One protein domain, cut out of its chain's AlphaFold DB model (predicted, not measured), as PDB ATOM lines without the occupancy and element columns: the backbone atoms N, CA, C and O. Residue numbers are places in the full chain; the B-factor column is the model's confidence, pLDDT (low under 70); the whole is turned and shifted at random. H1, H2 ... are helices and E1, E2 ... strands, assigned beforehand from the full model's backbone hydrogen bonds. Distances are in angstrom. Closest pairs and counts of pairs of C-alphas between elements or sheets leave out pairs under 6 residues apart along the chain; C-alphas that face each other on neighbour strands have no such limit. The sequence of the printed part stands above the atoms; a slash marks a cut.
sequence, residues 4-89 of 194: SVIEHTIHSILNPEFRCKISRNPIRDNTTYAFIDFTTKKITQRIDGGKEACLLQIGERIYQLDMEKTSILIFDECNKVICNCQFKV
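Overview. This is residues 4 to 89 of the 194 residues of an uncharacterized protein of Aquimarina sp. RZ0 (UniProt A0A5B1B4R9). A twisted sheet of five strands curls round one long helix, H2, which packs on one of its faces, while a shorter helix, H1, crosses the opposite face over E4 and E5. The link between E1 and E2 lies toward one end of the long axis and the first residues of H1 toward the other, with Ser 4 and Arg 28 the two C-alphas farthest apart. The printed part has 86 residues, in the order H1, E1, E2, E3, H2, E4, E5. The sheet is mixed, with order E3, E2, E1, E4, E5, and the class is mixed, helices and strands. The whole is compact, with a radius of gyration of the C-alphas of 13.1 A, and elongated, spanning 44 by 29 by 20 A.

Arrangement. H1, residues 4 to 14, is on the sheet formed by E1, residues 18 to 24, E2, residues 32 to 38, E3, residues 43 to 48, E4, residues 69 to 75, and E5, residues 81 to 89. Its height over the sheet is 9.4 A. It is over E5 and only just over E4, where 3 of its C-alphas fall, and runs across the strands, at 64 degrees to E5 on the local plane. The closest C-alphas of H1 and E4 are those of Ser 12 and Ser 71, 6.1 A apart. E1, E2 and E3 form a meander, each strand the antiparallel neighbour of the one before; N 21 and O 35 are 2.8 A apart, and N 45 and O 36 are 2.8 A apart, both within hydrogen-bond range. H2, residues 51 to 65, is on the face opposite to H1, giving three layers, with helices on both faces of the sheet. The closest C-alphas of H2 and E2 are those of Cys 54 and Ala 34, 6.0 A apart. E3, H2 and E4 form a split strand-helix-strand unit, two strands running the same way with E2 and E1 between them, and its crossover is right-handed. E1 and E4 are parallel, at 24 degrees, with N 20 and O 73 2.8 A apart. E4 and E5 are an antiparallel hairpin, with N 72 and O 85 2.8 A apart. In H1 and H2 every O i to N i+4 pair is within hydrogen-bond range.

Along the chain. H1 begins at C-alpha 4, (26.935, -43.130, 8.057), and is 15.3 A long. E1 measures 19.6 A, E2 19.4 A and E3 16.5 A. H2, 21.0 A, begins at C-alpha 51, (26.711, -25.313, -14.159). E4 measures 20.5 A, and E5, 22.0 A, ends at C-alpha 89, (18.310, -41.957, -10.923).

Size, cuts and confidence. The C-alphas of Ser 4 and Arg 28 are 45.0 A apart. The printed part has no cut. The link from E1 to E2 is short and the other links are tight. The mean pLDDT of the printed part is 81.4, and residues 4 to 12, 25 to 31 and 39 to 41 are under 70.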
ATOM      1  N   SER A   4      27.219 -42.756   9.448       62.66
ATOM      2  CA  SER A   4      26.935 -43.130   8.057       62.66
ATOM      3  C   SER A   4      26.784 -41.927   7.118       62.66
ATOM      4  O   SER A   4      27.243 -41.955   5.982       62.66
ATOM      5  N   VAL A   5      26.186 -40.828   7.586       61.66
ATOM      6  CA  VAL A   5      26.001 -39.604   6.785       61.66
ATOM      7  C   VAL A   5      27.345 -38.915   6.526       61.66
ATOM      8  O   VAL A   5      27.575 -38.387   5.437       61.66
ATOM      9  N   ILE A   6      28.252 -38.951   7.506       63.75
ATOM     10  CA  ILE A   6      29.599 -38.379   7.390       63.75
ATOM     11  C   ILE A   6      30.441 -39.205   6.412       63.75
ATOM     12  O   ILE A   6      31.022 -38.636   5.490       63.75
ATOM     13  N   GLU A   7      30.450 -40.532   6.550       61.44
ATOM     14  CA  GLU A   7      31.160 -41.431   5.628       61.44
ATOM     15  C   GLU A   7      30.667 -41.278   4.183       61.44
ATOM     16  O   GLU A   7      31.478 -41.166   3.262       61.44
ATOM     17  N   HIS A   8      29.350 -41.178   3.973       62.25
ATOM     18  CA  HIS A   8      28.783 -40.955   2.643       62.25
ATOM     19  C   HIS A   8      29.180 -39.604   2.039       62.25
ATOM     20  O   HIS A   8      29.518 -39.543   0.855       62.25
ATOM     21  N   THR A   9      29.190 -38.540   2.844       66.25
ATOM     22  CA  THR A   9      29.607 -37.201   2.398       66.25
ATOM     23  C   THR A   9      31.094 -37.172   2.041       66.25
ATOM     24  O   THR A   9      31.485 -36.571   1.044       66.25
ATOM     25  N   ILE A  10      31.939 -37.850   2.821       69.69
ATOM     26  CA  ILE A  10      33.378 -37.948   2.551       69.69
ATOM     27  C   ILE A  10      33.624 -38.758   1.273       69.69
ATOM     28  O   ILE A  10      34.408 -38.337   0.423       69.69
ATOM     29  N   HIS A  11      32.919 -39.877   1.085       66.50
ATOM     30  CA  HIS A  11      33.062 -40.692  -0.118       66.50
ATOM     31  C   HIS A  11      32.655 -39.930  -1.387       66.50
ATOM     32  O   HIS A  11      33.349 -40.035  -2.396       66.50
ATOM     33  N   SER A  12      31.574 -39.140  -1.362       67.50
ATOM     34  CA  SER A  12      31.161 -38.350  -2.535       67.50
ATOM     35  C   SER A  12      32.140 -37.223  -2.877       67.50
ATOM     36  O   SER A  12      32.222 -36.817  -4.030       67.50
ATOM     37  N   ILE A  13      32.916 -36.736  -1.904       76.62
ATOM     38  CA  ILE A  13      33.963 -35.730  -2.132       76.62
ATOM     39  C   ILE A  13      35.236 -36.368  -2.698       76.62
ATOM     40  O   ILE A  13      35.854 -35.812  -3.612       76.62
ATOM     41  N   LEU A  14      35.644 -37.511  -2.138       78.00
ATOM     42  CA  LEU A  14      36.887 -38.189  -2.507       78.00
ATOM     43  C   LEU A  14      36.765 -38.935  -3.838       78.00
ATOM     44  O   LEU A  14      37.686 -38.880  -4.646       78.00
ATOM     45  N   ASN A  15      35.620 -39.581  -4.072       81.75
ATOM     46  CA  ASN A  15      35.364 -40.423  -5.237       81.75
ATOM     47  C   ASN A  15      33.977 -40.121  -5.846       81.75
ATOM     48  O   ASN A  15      33.117 -41.007  -5.862       81.75
ATOM     49  N   PRO A  16      33.714 -38.879  -6.307       87.56
ATOM     50  CA  PRO A  16      32.493 -38.585  -7.051       87.56
ATOM     51  C   PRO A  16      32.509 -39.330  -8.381       87.56
ATOM     52  O   PRO A  16      33.571 -39.451  -8.981       87.56
ATOM     53  N   GLU A  17      31.348 -39.743  -8.876       90.94
ATOM     54  CA  GLU A  17      31.184 -40.339 -10.207       90.94
ATOM     55  C   GLU A  17      31.469 -39.308 -11.313       90.94
ATOM     56  O   GLU A  17      32.180 -39.570 -12.282       90.94
ATOM     57  N   PHE A  18      30.948 -38.095 -11.121       91.56
ATOM     58  CA  PHE A  18      31.187 -36.947 -11.981       91.56
ATOM     59  C   PHE A  18      31.830 -35.828 -11.176       91.56
ATOM     60  O   PHE A  18      31.264 -35.333 -10.198       91.56
ATOM     61  N   ARG A  19      32.997 -35.375 -11.625       91.25
ATOM     62  CA  ARG A  19      33.649 -34.171 -11.116       91.25
ATOM     63  C   ARG A  19      33.622 -33.103 -12.196       91.25
ATOM     64  O   ARG A  19      34.115 -33.311 -13.292       91.25
ATOM     65  N   CYS A  20      33.078 -31.940 -11.880       90.69
ATOM     66  CA  CYS A  20      32.966 -30.827 -12.806       90.69
ATOM     67  C   CYS A  20      33.692 -29.609 -12.246       90.69
ATOM     68  O   CYS A  20      33.541 -29.275 -11.073       90.69
ATOM     69  N   LYS A  21      34.479 -28.931 -13.075       90.69
ATOM     70  CA  LYS A  21      35.121 -27.665 -12.729       90.69
ATOM     71  C   LYS A  21      34.719 -26.602 -13.733       90.69
ATOM     72  O   LYS A  21      35.031 -26.712 -14.918       90.69
ATOM     73  N   ILE A  22      34.066 -25.562 -13.237       89.56
ATOM     74  CA  ILE A  22      33.748 -24.377 -14.022       89.56
ATOM     75  C   ILE A  22      34.996 -23.497 -14.079       89.56
ATOM     76  O   ILE A  22      35.679 -23.280 -13.081       89.56
ATOM     77  N   SER A  23      35.325 -23.009 -15.265       85.00
ATOM     78  CA  SER A  23      36.458 -22.126 -15.508       85.00
ATOM     79  C   SER A  23      36.066 -21.068 -16.531       85.00
ATOM     80  O   SER A  23      35.186 -21.291 -17.358       85.00
ATOM     81  N   ARG A  24      36.725 -19.913 -16.501       76.94
ATOM     82  CA  ARG A  24      36.628 -18.919 -17.573       76.94
ATOM     83  C   ARG A  24      37.887 -18.978 -18.406       76.94
ATOM     84  O   ARG A  24      38.975 -19.141 -17.858       76.94
ATOM     85  N   ASN A  25      37.754 -18.832 -19.718       62.50
ATOM     86  CA  ASN A  25      38.924 -18.644 -20.565       62.50
ATOM     87  C   ASN A  25      39.436 -17.202 -20.396       62.50
ATOM     88  O   ASN A  25      38.734 -16.275 -20.797       62.50
ATOM     89  N   PRO A  26      40.644 -16.984 -19.842       54.25
ATOM     90  CA  PRO A  26      41.158 -15.633 -19.633       54.25
ATOM     91  C   PRO A  26      41.559 -14.935 -20.944       54.25
ATOM     92  O   PRO A  26      41.780 -13.731 -20.943       54.25
ATOM     93  N   ILE A  27      41.663 -15.675 -22.058       60.81
ATOM     94  CA  ILE A  27      42.220 -15.187 -23.332       60.81
ATOM     95  C   ILE A  27      41.121 -14.806 -24.337       60.81
ATOM     96  O   ILE A  27      41.350 -13.986 -25.222       60.81
ATOM     97  N   ARG A  28      39.922 -15.393 -24.231       52.88
ATOM     98  CA  ARG A  28      38.799 -15.127 -25.141       52.88
ATOM     99  C   ARG A  28      37.535 -14.837 -24.340       52.88
ATOM    100  O   ARG A  28      36.914 -15.747 -23.807       52.88
ATOM    101  N   ASP A  29      37.175 -13.561 -24.287       56.22
ATOM    102  CA  ASP A  29      35.790 -13.094 -24.194       56.22
ATOM    103  C   ASP A  29      34.929 -13.729 -23.089       56.22
ATOM    104  O   ASP A  29      33.882 -14.298 -23.372       56.22
ATOM    105  N   ASN A  30      35.385 -13.681 -21.826       60.22
ATOM    106  CA  ASN A  30      34.614 -14.052 -20.621       60.22
ATOM    107  C   ASN A  30      33.801 -15.365 -20.712       60.22
ATOM    108  O   ASN A  30      32.841 -15.561 -19.965       60.22
ATOM    109  N   THR A  31      34.168 -16.277 -21.616       66.69
ATOM    110  CA  THR A  31      33.348 -17.443 -21.927       66.69
ATOM    111  C   THR A  31      33.600 -18.493 -20.864       66.69
ATOM    112  O   THR A  31      34.741 -18.885 -20.589       66.69
ATOM    113  N   THR A  32      32.511 -18.913 -20.231       74.12
ATOM    114  CA  THR A  32      32.522 -19.944 -19.201       74.12
ATOM    115  C   THR A  32      32.570 -21.315 -19.864       74.12
ATOM    116  O   THR A  32      31.777 -21.612 -20.755       74.12
ATOM    117  N   TYR A  33      33.498 -22.147 -19.411       76.62
ATOM    118  CA  TYR A  33      33.641 -23.542 -19.802       76.62
ATOM    119  C   TYR A  33      33.501 -24.425 -18.564       76.62
ATOM    120  O   TYR A  33      34.020 -24.105 -17.494       76.62
ATOM    121  N   ALA A  34      32.860 -25.572 -18.729       75.88
ATOM    122  CA  ALA A  34      32.826 -26.635 -17.747       75.88
ATOM    123  C   ALA A  34      33.751 -27.767 -18.206       75.88
ATOM    124  O   ALA A  34      33.598 -28.326 -19.291       75.88
ATOM    125  N   PHE A  35      34.725 -28.118 -17.374       77.00
ATOM    126  CA  PHE A  35      35.523 -29.326 -17.543       77.00
ATOM    127  C   PHE A  35      34.883 -30.432 -16.719       77.00
ATOM    128  O   PHE A  35      34.821 -30.320 -15.496       77.00
ATOM    129  N   ILE A  36      34.400 -31.476 -17.382       76.12
ATOM    130  CA  ILE A  36      33.774 -32.625 -16.737       76.12
ATOM    131  C   ILE A  36      34.737 -33.799 -16.808       76.12
ATOM    132  O   ILE A  36      35.198 -34.181 -17.880       76.12
ATOM    133  N   ASP A  37      35.026 -34.372 -15.655       74.88
ATOM    134  CA  ASP A  37      35.744 -35.619 -15.487       74.88
ATOM    135  C   ASP A  37      34.749 -36.686 -15.028       74.88
ATOM    136  O   ASP A  37      34.134 -36.581 -13.961       74.88
ATOM    137  N   PHE A  38      34.564 -37.695 -15.872       75.62
ATOM    138  CA  PHE A  38      33.868 -38.918 -15.524       75.62
ATOM    139  C   PHE A  38      34.890 -39.884 -14.929       75.62
ATOM    140  O   PHE A  38      35.540 -40.672 -15.630       75.62
ATOM    141  N   THR A  39      35.055 -39.760 -13.618       66.00
ATOM    142  CA  THR A  39      36.194 -40.285 -12.859       66.00
ATOM    143  C   THR A  39      36.285 -41.808 -12.937       66.00
ATOM    144  O   THR A  39      37.376 -42.361 -13.080       66.00
ATOM    145  N   THR A  40      35.148 -42.507 -12.927       62.12
ATOM    146  CA  THR A  40      35.088 -43.976 -12.922       62.12
ATOM    147  C   THR A  40      35.507 -44.607 -14.242       62.12
ATOM    148  O   THR A  40      35.958 -45.754 -14.258       62.12
ATOM    149  N   LYS A  41      35.416 -43.872 -15.356       67.00
ATOM    150  CA  LYS A  41      35.920 -44.320 -16.666       67.00
ATOM    151  C   LYS A  41      37.134 -43.533 -17.154       67.00
ATOM    152  O   LYS A  41      37.613 -43.824 -18.245       67.00
ATOM    153  N   LYS A  42      37.646 -42.582 -16.362       70.31
ATOM    154  CA  LYS A  42      38.765 -41.692 -16.722       70.31
ATOM    155  C   LYS A  42      38.524 -40.955 -18.046       70.31
ATOM    156  O   LYS A  42      39.432 -40.820 -18.864       70.31
ATOM    157  N   ILE A  43      37.284 -40.529 -18.278       74.94
ATOM    158  CA  ILE A  43      36.912 -39.787 -19.484       74.94
ATOM    159  C   ILE A  43      36.772 -38.321 -19.106       74.94
ATOM    160  O   ILE A  43      35.860 -37.955 -18.372       74.94
ATOM    161  N   THR A  44      37.637 -37.476 -19.657       77.00
ATOM    162  CA  THR A  44      37.544 -36.025 -19.493       77.00
ATOM    163  C   THR A  44      36.957 -35.387 -20.741       77.00
ATOM    164  O   THR A  44      37.429 -35.639 -21.850       77.00
ATOM    165  N   GLN A  45      35.973 -34.515 -20.560       80.75
ATOM    166  CA  GLN A  45      35.339 -33.759 -21.629       80.75
ATOM    167  C   GLN A  45      35.305 -32.273 -21.270       80.75
ATOM    168  O   GLN A  45      34.955 -31.887 -20.155       80.75
ATOM    169  N   ARG A  46      35.660 -31.423 -22.236       81.94
ATOM    170  CA  ARG A  46      35.450 -29.977 -22.144       81.94
ATOM    171  C   ARG A  46      34.110 -29.634 -22.776       81.94
ATOM    172  O   ARG A  46      33.822 -30.092 -23.878       81.94
ATOM    173  N   ILE A  47      33.325 -28.824 -22.078       81.19
ATOM    174  CA  ILE A  47      31.986 -28.424 -22.493       81.19
ATOM    175  C   ILE A  47      31.874 -26.912 -22.371       81.19
ATOM    176  O   ILE A  47      32.301 -26.315 -21.381       81.19
ATOM    177  N   ASP A  48      31.299 -26.292 -23.387       79.06
ATOM    178  CA  ASP A  48      31.052 -24.859 -23.398       79.06
ATOM    179  C   ASP A  48      29.801 -24.568 -22.554       79.06
ATOM    180  O   ASP A  48      28.745 -25.169 -22.764       79.06
ATOM    181  N   GLY A  49      29.919 -23.663 -21.578       80.06
ATOM    182  CA  GLY A  49      28.849 -23.307 -20.645       80.06
ATOM    183  C   GLY A  49      29.220 -23.453 -19.163       80.06
ATOM    184  O   GLY A  49      30.338 -23.814 -18.800       80.06
ATOM    185  N   GLY A  50      28.265 -23.109 -18.295       85.81
ATOM    186  CA  GLY A  50      28.409 -23.128 -16.836       85.81
ATOM    187  C   GLY A  50      27.856 -24.394 -16.171       85.81
ATOM    188  O   GLY A  50      27.925 -25.496 -16.720       85.81
ATOM    189  N   LYS A  51      27.284 -24.227 -14.973       88.94
ATOM    190  CA  LYS A  51      26.711 -25.313 -14.159       88.94
ATOM    191  C   LYS A  51      25.633 -26.087 -14.924       88.94
ATOM    192  O   LYS A  51      25.606 -27.309 -14.868       88.94
ATOM    193  N   GLU A  52      24.763 -25.398 -15.646       90.44
ATOM    194  CA  GLU A  52      23.596 -25.985 -16.307       90.44
ATOM    195  C   GLU A  52      23.991 -26.835 -17.512       90.44
ATOM    196  O   GLU A  52      23.489 -27.944 -17.672       90.44
ATOM    197  N   ALA A  53      24.959 -26.366 -18.305       87.75
ATOM    198  CA  ALA A  53      25.548 -27.161 -19.381       87.75
ATOM    199  C   ALA A  53      26.235 -28.414 -18.824       87.75
ATOM    200  O   ALA A  53      26.091 -29.502 -19.385       87.75
ATOM    201  N   CYS A  54      26.925 -28.267 -17.688       89.88
ATOM    202  CA  CYS A  54      27.541 -29.387 -16.995       89.88
ATOM    203  C   CYS A  54      26.506 -30.427 -16.542       89.88
ATOM    204  O   CYS A  54      26.649 -31.612 -16.835       89.88
ATOM    205  N   LEU A  55      25.433 -29.988 -15.886       93.25
ATOM    206  CA  LEU A  55      24.375 -30.872 -15.401       93.25
ATOM    207  C   LEU A  55      23.612 -31.554 -16.538       93.25
ATOM    208  O   LEU A  55      23.356 -32.752 -16.452       93.25
ATOM    209  N   LEU A  56      23.317 -30.840 -17.626       93.19
ATOM    210  CA  LEU A  56      22.677 -31.429 -18.802       93.19
ATOM    211  C   LEU A  56      23.510 -32.587 -19.377       93.19
ATOM    212  O   LEU A  56      22.983 -33.658 -19.662       93.19
ATOM    213  N   GLN A  57      24.820 -32.386 -19.505       90.25
ATOM    214  CA  GLN A  57      25.742 -33.383 -20.058       90.25
ATOM    215  C   GLN A  57      25.960 -34.571 -19.120       90.25
ATOM    216  O   GLN A  57      26.046 -35.711 -19.576       90.25
ATOM    217  N   ILE A  58      25.978 -34.333 -17.807       92.81
ATOM    218  CA  ILE A  58      25.944 -35.415 -16.820       92.81
ATOM    219  C   ILE A  58      24.648 -36.229 -16.970       92.81
ATOM    220  O   ILE A  58      24.715 -37.455 -17.000       92.81
ATOM    221  N   GLY A  59      23.496 -35.572 -17.143       93.00
ATOM    222  CA  GLY A  59      22.214 -36.230 -17.410       93.00
ATOM    223  C   GLY A  59      22.249 -37.134 -18.646       93.00
ATOM    224  O   GLY A  59      21.884 -38.309 -18.560       93.00
ATOM    225  N   GLU A  60      22.765 -36.627 -19.770       90.00
ATOM    226  CA  GLU A  60      22.986 -37.417 -20.995       90.00
ATOM    227  C   GLU A  60      23.847 -38.649 -20.728       90.00
ATOM    228  O   GLU A  60      23.527 -39.754 -21.170       90.00
ATOM    229  N   ARG A  61      24.932 -38.481 -19.970       89.56
ATOM    230  CA  ARG A  61      25.855 -39.575 -19.678       89.56
ATOM    231  C   ARG A  61      25.235 -40.635 -18.775       89.56
ATOM    232  O   ARG A  61      25.401 -41.820 -19.050       89.56
ATOM    233  N   ILE A  62      24.500 -40.214 -17.748       91.56
ATOM    234  CA  ILE A  62      23.734 -41.097 -16.862       91.56
ATOM    235  C   ILE A  62      22.766 -41.953 -17.681       91.56
ATOM    236  O   ILE A  62      22.744 -43.170 -17.518       91.56
ATOM    237  N   TYR A  63      22.014 -41.334 -18.598       89.06
ATOM    238  CA  TYR A  63      21.078 -42.042 -19.473       89.06
ATOM    239  C   TYR A  63      21.786 -43.041 -20.402       89.06
ATOM    240  O   TYR A  63      21.380 -44.200 -20.528       89.06
ATOM    241  N   GLN A  64      22.874 -42.617 -21.050       86.69
ATOM    242  CA  GLN A  64      23.647 -43.473 -21.953       86.69
ATOM    243  C   GLN A  64      24.177 -44.719 -21.242       86.69
ATOM    244  O   GLN A  64      24.103 -45.811 -21.807       86.69
ATOM    245  N   LEU A  65      24.668 -44.549 -20.014       86.81
ATOM    246  CA  LEU A  65      25.286 -45.600 -19.206       86.81
ATOM    247  C   LEU A  65      24.304 -46.379 -18.326       86.81
ATOM    248  O   LEU A  65      24.739 -47.310 -17.658       86.81
ATOM    249  N   ASP A  66      23.020 -46.014 -18.341       87.56
ATOM    250  CA  ASP A  66      21.955 -46.671 -17.576       87.56
ATOM    251  C   ASP A  66      22.261 -46.762 -16.071       87.56
ATOM    252  O   ASP A  66      22.190 -47.810 -15.432       87.56
ATOM    253  N   MET A  67      22.695 -45.639 -15.496       89.88
ATOM    254  CA  MET A  67      23.086 -45.603 -14.090       89.88
ATOM    255  C   MET A  67      21.857 -45.465 -13.192       89.88
ATOM    256  O   MET A  67      21.095 -44.518 -13.343       89.88
ATOM    257  N   GLU A  68      21.714 -46.328 -12.185       92.50
ATOM    258  CA  GLU A  68      20.638 -46.225 -11.180       92.50
ATOM    259  C   GLU A  68      20.936 -45.208 -10.066       92.50
ATOM    260  O   GLU A  68      20.044 -44.743  -9.346       92.50
ATOM    261  N   LYS A  69      22.217 -44.884  -9.876       92.69
ATOM    262  CA  LYS A  69      22.715 -43.932  -8.882       92.69
ATOM    263  C   LYS A  69      23.909 -43.182  -9.446       92.69
ATOM    264  O   LYS A  69      24.659 -43.716 -10.255       92.69
ATOM    265  N   THR A  70      24.106 -41.960  -8.975       92.12
ATOM    266  CA  THR A  70      25.256 -41.139  -9.355       92.12
ATOM    267  C   THR A  70      25.681 -40.236  -8.202       92.12
ATOM    268  O   THR A  70      24.887 -39.943  -7.304       92.12
ATOM    269  N   SER A  71      26.929 -39.782  -8.218       92.44
ATOM    270  CA  SER A  71      27.419 -38.741  -7.318       92.44
ATOM    271  C   SER A  71      28.123 -37.647  -8.112       92.44
ATOM    272  O   SER A  71      28.912 -37.923  -9.012       92.44
ATOM    273  N   ILE A  72      27.801 -36.395  -7.805       92.81
ATOM    274  CA  ILE A  72      28.240 -35.232  -8.571       92.81
ATOM    275  C   ILE A  72      28.927 -34.254  -7.630       92.81
ATOM    276  O   ILE A  72      28.365 -33.874  -6.602       92.81
ATOM    277  N   LEU A  73      30.115 -33.805  -8.029       92.94
ATOM    278  CA  LEU A  73      30.876 -32.762  -7.358       92.94
ATOM    279  C   LEU A  73      31.213 -31.655  -8.358       92.94
ATOM    280  O   LEU A  73      31.943 -31.893  -9.320       92.94
ATOM    281  N   ILE A  74      30.705 -30.444  -8.135       91.88
ATOM    282  CA  ILE A  74      30.937 -29.282  -9.001       91.88
ATOM    283  C   ILE A  74      31.700 -28.208  -8.233       91.88
ATOM    284  O   ILE A  74      31.288 -27.792  -7.147       91.88
ATOM    285  N   PHE A  75      32.780 -27.731  -8.843       91.81
ATOM    286  CA  PHE A  75      33.576 -26.604  -8.385       91.81
ATOM    287  C   PHE A  75      33.315 -25.367  -9.243       91.81
ATOM    288  O   PHE A  75      33.189 -25.472 -10.467       91.81
ATOM    289  N   ASP A  76      33.284 -24.198  -8.608       89.44
ATOM    290  CA  ASP A  76      33.336 -22.917  -9.306       89.44
ATOM    291  C   ASP A  76      34.760 -22.575  -9.789       89.44
ATOM    292  O   ASP A  76      35.727 -23.321  -9.601       89.44
ATOM    293  N   GLU A  77      34.889 -21.397 -10.396       86.50
ATOM    294  CA  GLU A  77      36.155 -20.847 -10.889       86.50
ATOM    295  C   GLU A  77      37.215 -20.614  -9.800       86.50
ATOM    296  O   GLU A  77      38.410 -20.610 -10.095       86.50
ATOM    297  N   CYS A  78      36.796 -20.474  -8.540       88.06
ATOM    298  CA  CYS A  78      37.660 -20.288  -7.376       88.06
ATOM    299  C   CYS A  78      38.019 -21.617  -6.687       88.06
ATOM    300  O   CYS A  78      38.626 -21.608  -5.616       88.06
ATOM    301  N   ASN A  79      37.660 -22.760  -7.285       86.75
ATOM    302  CA  ASN A  79      37.742 -24.097  -6.688       86.75
ATOM    303  C   ASN A  79      36.896 -24.265  -5.414       86.75
ATOM    304  O   ASN A  79      37.190 -25.135  -4.591       86.75
ATOM    305  N   LYS A  80      35.838 -23.471  -5.231       91.50
ATOM    306  CA  LYS A  80      34.864 -23.699  -4.161       91.50
ATOM    307  C   LYS A  80      33.830 -24.711  -4.624       91.50
ATOM    308  O   LYS A  80      33.373 -24.674  -5.764       91.50
ATOM    309  N   VAL A  81      33.452 -25.616  -3.728       90.44
ATOM    310  CA  VAL A  81      32.384 -26.586  -3.985       90.44
ATOM    311  C   VAL A  81      31.050 -25.843  -4.039       90.44
ATOM    312  O   VAL A  81      30.642 -25.241  -3.049       90.44
ATOM    313  N   ILE A  82      30.371 -25.912  -5.183       90.06
ATOM    314  CA  ILE A  82      29.033 -25.332  -5.390       90.06
ATOM    315  C   ILE A  82      27.940 -26.396  -5.537       90.06
ATOM    316  O   ILE A  82      26.755 -26.083  -5.474       90.06
ATOM    317  N   CYS A  83      28.324 -27.660  -5.721       89.00
ATOM    318  CA  CYS A  83      27.423 -28.804  -5.658       89.00
ATOM    319  C   CYS A  83      28.206 -30.036  -5.195       89.00
ATOM    320  O   CYS A  83      29.288 -30.301  -5.711       89.00
ATOM    321  N   ASN A  84      27.663 -30.775  -4.232       91.38
ATOM    322  CA  ASN A  84      28.147 -32.086  -3.807       91.38
ATOM    323  C   ASN A  84      26.924 -32.919  -3.431       91.38
ATOM    324  O   ASN A  84      26.416 -32.810  -2.315       91.38
ATOM    325  N   CYS A  85      26.402 -33.675  -4.390       91.06
ATOM    326  CA  CYS A  85      25.122 -34.355  -4.242       91.06
ATOM    327  C   CYS A  85      25.203 -35.789  -4.756       91.06
ATOM    328  O   CYS A  85      25.849 -36.077  -5.764       91.06
ATOM    329  N   GLN A  86      24.506 -36.688  -4.068       92.06
ATOM    330  CA  GLN A  86      24.224 -38.031  -4.555       92.06
ATOM    331  C   GLN A  86      22.785 -38.082  -5.042       92.06
ATOM    332  O   GLN A  86      21.895 -37.505  -4.417       92.06
ATOM    333  N   PHE A  87      22.566 -38.791  -6.142       94.19
ATOM    334  CA  PHE A  87      21.248 -38.934  -6.730       94.19
ATOM    335  C   PHE A  87      20.884 -40.399  -6.904       94.19
ATOM    336  O   PHE A  87      21.693 -41.205  -7.372       94.19
ATOM    337  N   LYS A  88      19.631 -40.723  -6.582       96.38
ATOM    338  CA  LYS A  88      18.947 -41.873  -7.164       96.38
ATOM    339  C   LYS A  88      18.404 -41.455  -8.525       96.38
ATOM    340  O   LYS A  88      17.666 -40.474  -8.616       96.38
ATOM    341  N   VAL A  89      18.750 -42.210  -9.555       95.75
ATOM    342  CA  VAL A  89      18.310 -41.957 -10.923       95.75
ATOM    343  C   VAL A  89      17.042 -42.758 -11.198       95.75
ATOM    344  O   VAL A  89      16.912 -43.908 -10.772       95.75
TER     345      VAL A  89